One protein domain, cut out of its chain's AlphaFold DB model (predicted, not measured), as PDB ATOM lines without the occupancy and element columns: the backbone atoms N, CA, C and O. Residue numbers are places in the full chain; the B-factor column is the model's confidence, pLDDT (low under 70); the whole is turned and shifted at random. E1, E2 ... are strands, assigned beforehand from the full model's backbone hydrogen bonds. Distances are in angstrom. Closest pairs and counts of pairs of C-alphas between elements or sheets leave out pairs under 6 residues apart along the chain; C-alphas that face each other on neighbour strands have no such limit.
ATOM      1  N   LYS A 298     241.946 207.659 197.789       95.75
ATOM      2  CA  LYS A 298     243.316 208.116 197.553       95.75
ATOM      3  C   LYS A 298     244.004 208.378 198.885       95.75
ATOM      4  O   LYS A 298     243.350 208.560 199.910       95.75
ATOM      5  N   SER A 299     245.332 208.401 198.855       97.19
ATOM      6  CA  SER A 299     246.121 208.903 199.977       97.19
ATOM      7  C   SER A 299     245.752 210.354 200.284       97.19
ATOM      8  O   SER A 299     245.375 211.113 199.390       97.19
ATOM      9  N   HIS A 300     245.884 210.734 201.550       97.56
ATOM     10  CA  HIS A 300     245.614 212.084 202.025       97.56
ATOM     11  C   HIS A 300     246.677 212.510 203.035       97.56
ATOM     12  O   HIS A 300     247.170 211.683 203.805       97.56
ATOM     13  N   THR A 301     247.016 213.794 203.035       97.50
ATOM     14  CA  THR A 301     247.959 214.386 203.986       97.50
ATOM     15  C   THR A 301     247.183 215.022 205.132       97.50
ATOM     16  O   THR A 301     246.406 215.947 204.915       97.50
ATOM     17  N   PHE A 302     247.382 214.522 206.350       96.00
ATOM     18  CA  PHE A 302     246.823 215.103 207.568       96.00
ATOM     19  C   PHE A 302     247.831 216.059 208.211       96.00
ATOM     20  O   PHE A 302     249.022 215.759 208.250       96.00
ATOM     21  N   SER A 303     247.343 217.167 208.773       94.19
ATOM     22  CA  SER A 303     248.124 218.015 209.681       94.19
ATOM     23  C   SER A 303     247.881 217.558 211.121       94.19
ATOM     24  O   SER A 303     246.744 217.611 211.596       94.19
ATOM     25  N   ILE A 304     248.920 217.070 211.797       91.56
ATOM     26  CA  ILE A 304     248.868 216.575 213.181       91.56
ATOM     27  C   ILE A 304     249.961 217.293 213.963       91.56
ATOM     28  O   ILE A 304     251.135 217.131 213.649       91.56
ATOM     29  N   ASP A 305     249.575 218.096 214.954       90.56
ATOM     30  CA  ASP A 305     250.508 218.894 215.765       90.56
ATOM     31  C   ASP A 305     251.470 219.766 214.924       90.56
ATOM     32  O   ASP A 305     252.659 219.878 215.195       90.56
ATOM     33  N   GLY A 306     250.972 220.326 213.814       88.38
ATOM     34  CA  GLY A 306     251.773 221.118 212.868       88.38
ATOM     35  C   GLY A 306     252.633 220.300 211.893       88.38
ATOM     36  O   GLY A 306     253.200 220.874 210.963       88.38
ATOM     37  N   HIS A 307     252.692 218.972 212.033       90.19
ATOM     38  CA  HIS A 307     253.401 218.084 211.112       90.19
ATOM     39  C   HIS A 307     252.485 217.578 209.992       90.19
ATOM     40  O   HIS A 307     251.386 217.080 210.243       90.19
ATOM     41  N   GLN A 308     252.965 217.655 208.748       94.00
ATOM     42  CA  GLN A 308     252.295 217.061 207.590       94.00
ATOM     43  C   GLN A 308     252.619 215.569 207.509       94.00
ATOM     44  O   GLN A 308     253.778 215.179 207.369       94.00
ATOM     45  N   LEU A 309     251.587 214.735 207.580       94.62
ATOM     46  CA  LEU A 309     251.707 213.286 207.562       94.62
ATOM     47  C   LEU A 309     250.860 212.688 206.443       94.62
ATOM     48  O   LEU A 309     249.632 212.772 206.454       94.62
ATOM     49  N   ASN A 310     251.518 212.005 205.509       97.31
ATOM     50  CA  ASN A 310     250.829 211.218 204.496       97.31
ATOM     51  C   ASN A 310     250.214 209.959 205.118       97.31
ATOM     52  O   ASN A 310     250.857 209.232 205.880       97.31
ATOM     53  N   ALA A 311     248.969 209.679 204.746       97.69
ATOM     54  CA  ALA A 311     248.262 208.475 205.134       97.69
ATOM     55  C   ALA A 311     247.612 207.806 203.921       97.69
ATOM     56  O   ALA A 311     247.057 208.473 203.043       97.69
ATOM     57  N   THR A 312     247.663 206.479 203.883       97.88
ATOM     58  CA  THR A 312     247.004 205.650 202.868       97.88
ATOM     59  C   THR A 312     245.729 205.040 203.447       97.88
ATOM     60  O   THR A 312     245.685 204.721 204.637       97.88
ATOM     61  N   PRO A 313     244.668 204.857 202.649       97.69
ATOM     62  CA  PRO A 313     243.469 204.194 203.142       97.69
ATOM     63  C   PRO A 313     243.763 202.719 203.449       97.69
ATOM     64  O   PRO A 313     244.520 202.062 202.735       97.69
ATOM     65  N   GLN A 314     243.149 202.182 204.507       96.62
ATOM     66  CA  GLN A 314     243.285 200.771 204.893       96.62
ATOM     67  C   GLN A 314     242.798 199.818 203.786       96.62
ATOM     68  O   GLN A 314     243.282 198.693 203.675       96.62
ATOM     69  N   THR A 315     241.849 200.266 202.963       94.94
ATOM     70  CA  THR A 315     241.404 199.582 201.744       94.94
ATOM     71  C   THR A 315     241.418 200.557 200.567       94.94
ATOM     72  O   THR A 315     241.094 201.727 200.755       94.94
ATOM     73  N   PRO A 316     241.734 200.109 199.337       95.75
ATOM     74  CA  PRO A 316     241.810 200.998 198.170       95.75
ATOM     75  C   PRO A 316     240.451 201.590 197.763       95.75
ATOM     76  O   PRO A 316     240.388 202.573 197.033       95.75
ATOM     77  N   GLU A 317     239.354 201.002 198.239       95.88
ATOM     78  CA  GLU A 317     237.991 201.442 197.966       95.88
ATOM     79  C   GLU A 317     237.197 201.513 199.274       95.88
ATOM     80  O   GLU A 317     237.362 200.671 200.166       95.88
ATOM     81  N   ALA A 318     236.290 202.483 199.363       94.62
ATOM     82  CA  ALA A 318     235.168 202.446 200.285       94.62
ATOM     83  C   ALA A 318     233.997 201.719 199.625       94.62
ATOM     84  O   ALA A 318     233.749 201.873 198.430       94.62
ATOM     85  N   VAL A 319     233.236 200.971 200.421       94.44
ATOM     86  CA  VAL A 319     231.964 200.401 199.974       94.44
ATOM     87  C   VAL A 319     230.825 201.113 200.680       94.44
ATOM     88  O   VAL A 319     230.781 201.140 201.908       94.44
ATOM     89  N   ILE A 320     229.907 201.674 199.897       94.06
ATOM     90  CA  ILE A 320     228.738 202.411 200.373       94.06
ATOM     91  C   ILE A 320     227.469 201.811 199.767       94.06
ATOM     92  O   ILE A 320     227.397 201.577 198.565       94.06
ATOM     93  N   TRP A 321     226.461 201.532 200.587       93.62
ATOM     94  CA  TRP A 321     225.147 201.117 200.096       93.62
ATOM     95  C   TRP A 321     224.331 202.324 199.655       93.62
ATOM     96  O   TRP A 321     224.302 203.337 200.347       93.62
ATOM     97  N   GLN A 322     223.641 202.190 198.528       91.50
ATOM     98  CA  GLN A 322     222.731 203.194 197.984       91.50
ATOM     99  C   GLN A 322     221.447 202.537 197.484       91.50
ATOM    100  O   GLN A 322     221.385 201.312 197.326       91.50
ATOM    101  N   ARG A 323     220.403 203.335 197.251       90.31
ATOM    102  CA  ARG A 323     219.153 202.813 196.693       90.31
ATOM    103  C   ARG A 323     219.371 202.354 195.250       90.31
ATOM    104  O   ARG A 323     220.125 202.958 194.491       90.31
ATOM    105  N   LYS A 324     218.720 201.263 194.853       90.81
ATOM    106  CA  LYS A 324     218.739 200.827 193.452       90.81
ATOM    107  C   LYS A 324     218.035 201.865 192.583       90.81
ATOM    108  O   LYS A 324     217.031 202.437 193.002       90.81
ATOM    109  N   GLY A 325     218.569 202.100 191.388       85.38
ATOM    110  CA  GLY A 325     218.045 203.098 190.448       85.38
ATOM    111  C   GLY A 325     218.444 204.546 190.752       85.38
ATOM    112  O   GLY A 325     218.040 205.437 190.013       85.38
ATOM    113  N   THR A 326     219.242 204.807 191.796       81.12
ATOM    114  CA  THR A 326     219.842 206.132 192.020       81.12
ATOM    115  C   THR A 326     221.288 206.145 191.529       81.12
ATOM    116  O   THR A 326     222.086 205.324 191.985       81.12
ATOM    117  N   ASN A 327     221.649 207.098 190.664       68.12
ATOM    118  CA  ASN A 327     223.046 207.450 190.391       68.12
ATOM    119  C   ASN A 327     223.525 208.373 191.513       68.12
ATOM    120  O   ASN A 327     223.523 209.593 191.377       68.12
ATOM    121  N   GLY A 328     223.820 207.786 192.671       67.38
ATOM    122  CA  GLY A 328     224.243 208.547 193.837       67.38
ATOM    123  C   GLY A 328     225.591 209.208 193.582       67.38
ATOM    124  O   GLY A 328     226.614 208.537 193.600       67.38
ATOM    125  N   SER A 329     225.617 210.524 193.373       81.88
ATOM    126  CA  SER A 329     226.864 211.278 193.497       81.88
ATOM    127  C   SER A 329     227.396 211.122 194.923       81.88
ATOM    128  O   SER A 329     226.634 211.193 195.897       81.88
ATOM    129  N   HIS A 330     228.703 210.909 195.053       88.50
ATOM    130  CA  HIS A 330     229.369 210.741 196.340       88.50
ATOM    131  C   HIS A 330     230.356 211.876 196.587       88.50
ATOM    132  O   HIS A 330     231.009 212.357 195.663       88.50
ATOM    133  N   VAL A 331     230.519 212.249 197.853       90.62
ATOM    134  CA  VAL A 331     231.580 213.157 198.301       90.62
ATOM    135  C   VAL A 331     232.491 212.398 199.256       90.62
ATOM    136  O   VAL A 331     232.008 211.706 200.154       90.62
ATOM    137  N   THR A 332     233.805 212.534 199.067       94.38
ATOM    138  CA  THR A 332     234.817 211.967 199.965       94.38
ATOM    139  C   THR A 332     235.468 213.089 200.757       94.38
ATOM    140  O   THR A 332     236.101 213.965 200.178       94.38
ATOM    141  N   ASN A 333     235.323 213.040 202.077       94.44
ATOM    142  CA  ASN A 333     235.967 213.954 203.015       94.44
ATOM    143  C   ASN A 333     237.000 213.205 203.853       94.44
ATOM    144  O   ASN A 333     236.876 211.998 204.051       94.44
ATOM    145  N   TYR A 334     237.976 213.920 204.402       95.75
ATOM    146  CA  TYR A 334     238.979 213.347 205.295       95.75
ATOM    147  C   TYR A 334     238.908 214.027 206.660       95.75
ATOM    148  O   TYR A 334     238.699 215.233 206.750       95.75
ATOM    149  N   SER A 335     239.034 213.245 207.729       95.00
ATOM    150  CA  SER A 335     238.941 213.743 209.105       95.00
ATOM    151  C   SER A 335     240.009 213.094 209.975       95.00
ATOM    152  O   SER A 335     240.120 211.867 210.004       95.00
ATOM    153  N   ALA A 336     240.815 213.913 210.652       93.50
ATOM    154  CA  ALA A 336     241.825 213.438 211.588       93.50
ATOM    155  C   ALA A 336     241.165 212.878 212.859       93.50
ATOM    156  O   ALA A 336     240.201 213.442 213.372       93.50
ATOM    157  N   ILE A 337     241.699 211.767 213.368       92.88
ATOM    158  CA  ILE A 337     241.346 211.195 214.679       92.88
ATOM    159  C   ILE A 337     242.464 211.473 215.686       92.88
ATOM    160  O   ILE A 337     242.204 211.696 216.866       92.88
ATOM    161  N   LYS A 338     243.719 211.430 215.230       90.00
ATOM    162  CA  LYS A 338     244.889 211.768 216.038       90.00
ATOM    163  C   LYS A 338     245.204 213.250 215.899       90.00
ATOM    164  O   LYS A 338     245.218 213.779 214.794       90.00
ATOM    165  N   THR A 339     245.479 213.883 217.033       89.31
ATOM    166  CA  THR A 339     245.797 215.313 217.124       89.31
ATOM    167  C   THR A 339     247.206 215.583 217.648       89.31
ATOM    168  O   THR A 339     247.664 216.712 217.531       89.31
ATOM    169  N   SER A 340     247.896 214.568 218.180       91.69
ATOM    170  CA  SER A 340     249.229 214.694 218.777       91.69
ATOM    171  C   SER A 340     250.181 213.581 218.334       91.69
ATOM    172  O   SER A 340     249.754 212.491 217.929       91.69
ATOM    173  N   LEU A 341     251.472 213.868 218.473       91.81
ATOM    174  CA  LEU A 341     252.588 212.933 218.333       91.81
ATOM    175  C   LEU A 341     252.772 212.076 219.611       91.81
ATOM    176  O   LEU A 341     252.138 212.383 220.625       91.81
ATOM    177  N   PRO A 342     253.563 210.980 219.568       94.75
ATOM    178  CA  PRO A 342     254.189 210.380 218.387       94.75
ATOM    179  C   PRO A 342     253.192 209.576 217.541       94.75
ATOM    180  O   PRO A 342     252.154 209.113 218.023       94.75
ATOM    181  N   ILE A 343     253.536 209.382 216.269       94.88
ATOM    182  CA  ILE A 343     252.808 208.526 215.330       94.88
ATOM    183  C   ILE A 343     253.726 207.419 214.823       94.88
ATOM    184  O   ILE A 343     254.843 207.681 214.379       94.88
ATOM    185  N   THR A 344     253.230 206.185 214.827       95.81
ATOM    186  CA  THR A 344     253.922 205.029 214.247       95.81
ATOM    187  C   THR A 344     253.381 204.724 212.850       95.81
ATOM    188  O   THR A 344     252.177 204.807 212.602       95.81
ATOM    189  N   LYS A 345     254.246 204.303 211.924       96.31
ATOM    190  CA  LYS A 345     253.857 203.791 210.607       96.31
ATOM    191  C   LYS A 345     252.814 202.680 210.762       96.31
ATOM    192  O   LYS A 345     252.975 201.765 211.563       96.31
ATOM    193  N   GLY A 346     251.746 202.756 209.975       95.94
ATOM    194  CA  GLY A 346     250.611 201.834 210.034       95.94
ATOM    195  C   GLY A 346     249.570 202.175 211.104       95.94
ATOM    196  O   GLY A 346     248.508 201.559 211.122       95.94
ATOM    197  N   GLN A 347     249.818 203.162 211.970       96.19
ATOM    198  CA  GLN A 347     248.828 203.634 212.934       96.19
ATOM    199  C   GLN A 347     247.690 204.375 212.222       96.19
ATOM    200  O   GLN A 347     247.930 205.189 211.330       96.19
ATOM    201  N   THR A 348     246.447 204.148 212.651       97.12
ATOM    202  CA  THR A 348     245.307 204.951 212.196       97.12
ATOM    203  C   THR A 348     245.435 206.386 212.696       97.12
ATOM    204  O   THR A 348     245.483 206.626 213.906       97.12
ATOM    205  N   VAL A 349     245.439 207.342 211.770       96.44
ATOM    206  CA  VAL A 349     245.576 208.777 212.071       96.44
ATOM    207  C   VAL A 349     244.343 209.595 211.721       96.44
ATOM    208  O   VAL A 349     244.102 210.645 212.313       96.44
ATOM    209  N   GLY A 350     243.512 209.082 210.822       96.75
ATOM    210  CA  GLY A 350     242.272 209.712 210.402       96.75
ATOM    211  C   GLY A 350     241.373 208.728 209.672       96.75
ATOM    212  O   GLY A 350     241.616 207.522 209.682       96.75
ATOM    213  N   ASN A 351     240.344 209.251 209.020       97.19
ATOM    214  CA  ASN A 351     239.405 208.490 208.208       97.19
ATOM    215  C   ASN A 351     239.170 209.173 206.863       97.19
ATOM    216  O   ASN A 351     239.074 210.399 206.805       97.19
ATOM    217  N   ALA A 352     238.967 208.369 205.822       96.94
ATOM    218  CA  ALA A 352     238.215 208.760 204.642       96.94
ATOM    219  C   ALA A 352     236.722 208.507 204.903       96.94
ATOM    220  O   ALA A 352     236.328 207.419 205.331       96.94
ATOM    221  N   ILE A 353     235.893 209.516 204.665       95.38
ATOM    222  CA  ILE A 353     234.453 209.520 204.912       95.38
ATOM    223  C   ILE A 353     233.755 209.747 203.577       95.38
ATOM    224  O   ILE A 353     233.725 210.866 203.064       95.38
ATOM    225  N   VAL A 354     233.174 208.684 203.030       93.88
ATOM    226  CA  VAL A 354     232.384 208.736 201.798       93.88
ATOM    227  C   VAL A 354     230.919 208.906 202.167       93.88
ATOM    228  O   VAL A 354     230.365 208.086 202.898       93.88
ATOM    229  N   LYS A 355     230.279 209.961 201.666       92.44
ATOM    230  CA  LYS A 355     228.852 210.236 201.865       92.44
ATOM    231  C   LYS A 355     228.120 210.243 200.533       92.44
ATOM    232  O   LYS A 355     228.656 210.731 199.541       92.44
ATOM    233  N   LEU A 356     226.888 209.736 200.525       88.12
ATOM    234  CA  LEU A 356     225.950 210.051 199.444       88.12
ATOM    235  C   LEU A 356     225.560 211.530 199.523       88.12
ATOM    236  O   LEU A 356     225.412 212.062 200.624       88.12
ATOM    237  N   ALA A 357     225.373 212.182 198.374       82.50
ATOM    238  CA  ALA A 357     224.989 213.595 198.303       82.50
ATOM    239  C   ALA A 357     223.663 213.906 199.025       82.50
ATOM    240  O   ALA A 357     223.490 214.997 199.558       82.50
ATOM    241  N   ASP A 358     222.751 212.932 199.108       80.88
ATOM    242  CA  ASP A 358     221.485 213.038 199.845       80.88
ATOM    243  C   ASP A 358     221.627 212.778 201.361       80.88
ATOM    244  O   ASP A 358     220.630 212.722 202.081       80.88
ATOM    245  N   ASN A 359     222.857 212.585 201.850       79.31
ATOM    246  CA  ASN A 359     223.204 212.226 203.228       79.31
ATOM    247  C   ASN A 359     222.529 210.947 203.754       79.31
ATOM    248  O   ASN A 359     222.580 210.669 204.953       79.31
ATOM    249  N   SER A 360     221.939 210.125 202.882       79.56
ATOM    250  CA  SER A 360     221.226 208.913 203.297       79.56
ATOM    251  C   SER A 360     222.165 207.795 203.750       79.56
ATOM    252  O   SER A 360     221.716 206.807 204.332       79.56
ATOM    253  N   SER A 361     223.467 207.907 203.469       84.56
ATOM    254  CA  SER A 361     224.467 206.895 203.798       84.56
ATOM    255  C   SER A 361     225.863 207.469 203.975       84.56
ATOM    256  O   SER A 361     226.240 208.467 203.359       84.56
ATOM    257  N   THR A 362     226.651 206.804 204.816       89.12
ATOM    258  CA  THR A 362     228.058 207.124 205.059       89.12
ATOM    259  C   THR A 362     228.858 205.832 205.180       89.12
ATOM    260  O   THR A 362     228.442 204.913 205.886       89.12
ATOM    261  N   ALA A 363     230.006 205.784 204.512       91.94
ATOM    262  CA  ALA A 363     231.028 204.761 204.679       91.94
ATOM    263  C   ALA A 363     232.301 205.411 205.234       91.94
ATOM    264  O   ALA A 363     232.669 206.516 204.833       91.94
ATOM    265  N   VAL A 364     232.965 204.729 206.166       93.12
ATOM    266  CA  VAL A 364     234.176 205.220 206.832       93.12
ATOM    267  C   VAL A 364     235.284 204.195 206.638       93.12
ATOM    268  O   VAL A 364     235.099 203.022 206.963       93.12
ATOM    269  N   VAL A 365     236.427 204.633 206.115       95.81
ATOM    270  CA  VAL A 365     237.626 203.805 205.942       95.81
ATOM    271  C   VAL A 365     238.781 204.442 206.721       95.81
ATOM    272  O   VAL A 365     239.105 205.603 206.463       95.81
ATOM    273  N   PRO A 366     239.408 203.720 207.670       96.56
ATOM    274  CA  PRO A 366     240.578 204.217 208.389       96.56
ATOM    275  C   PRO A 366     241.739 204.566 207.450       96.56
ATOM    276  O   PRO A 366     242.001 203.851 206.484       96.56
ATOM    277  N   MET A 367     242.452 205.645 207.764       97.81
ATOM    278  CA  MET A 367     243.657 206.097 207.065       97.81
ATOM    279  C   MET A 367     244.880 205.821 207.941       97.81
ATOM    280  O   MET A 367     244.927 206.256 209.096       97.81
ATOM    281  N   LEU A 368     245.855 205.094 207.399       97.81
ATOM    282  CA  LEU A 368     247.037 204.602 208.101       97.81
ATOM    283  C   LEU A 368     248.262 205.451 207.751       97.81
ATOM    284  O   LEU A 368     248.521 205.702 206.575       97.81
ATOM    285  N   ALA A 369     249.026 205.870 208.758       96.88
ATOM    286  CA  ALA A 369     250.260 206.634 208.583       96.88
ATOM    287  C   ALA A 369     251.284 205.877 207.721       96.88
ATOM    288  O   ALA A 369     251.527 204.687 207.946       96.88
ATOM    289  N   THR A 370     251.934 206.554 206.774       96.75
ATOM    290  CA  THR A 370     252.961 205.921 205.925       96.75
ATOM    291  C   THR A 370     254.360 205.940 206.542       96.75
ATOM    292  O   THR A 370     255.212 205.137 206.149       96.75
TER     293      THR A 370
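What this domain is: This is residues 298 to 370 of the 417 residues of the protein "Peptidase S11" of Lentilactobacillus parakefiri (UniProt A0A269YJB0). You are looking at a rod built round one curled sheet of five strands, like part of a barrel, folded so that the hairpin E1 and E2 faces E5 and E4, with E6 as the hinge. E3 runs toward the rod's end at Gly 325, and the link between E4 and E5 makes the other end, at Pro 342. The 73 printed residues hold no named helix and six named strands, E1 to E6 along the chain; the class is all strand, and the sheet's order is E1 - E2 - E6 - E5 - E4, all antiparallel. The whole is only just loose, close to compact, with a radius of gyration of the C-alphas of 13.8 A and spans of 46 by 19 by 14 A.

Where its parts are: Find C-alpha 300 at (245.614, 212.084, 202.025), where E1, residues 300 to 304, begins. Next come E2, residues 307 to 313, 18.8 A; E3, residues 317 to 323, 18.9 A; and E4, residues 330 to 336, 19.9 A. E5, residues 348 to 356, is 23.7 A long, and E6, residues 362 to 369, 22.5 A, ends at C-alpha 369 (250.260, 206.634, 208.583).

How they stand to each other: In the hairpin E1 and E2, N 302 and O 309 are 2.9 A apart. E2 is staggered: residues 307 to 311 pair with E1, 311 to 313 with E6, where N 368 and O 312 are 2.8 A apart. E4, E5 and E6 form a meander, each strand the antiparallel neighbour of the one before, with N 365 to O 352 at 2.9 A and N 353 to O 333 at 2.7 A. Between the leaves of this folded sheet, C-alphas 302 and 336, the closest of E1 and E4, are 6.6 A apart. E3 pairs with no named strand; its closest C-alpha to E6 is that of Ile 320, 5.4 A from Ala 363's.

The domain as a whole: The C-alphas of Gly 325 and Pro 342 are the two farthest apart, at 46.3 A. The printed part has no cut, and the link from E4 to E5, 11 residues, is long. Look for pLDDT under 70 at residues 327 to 328.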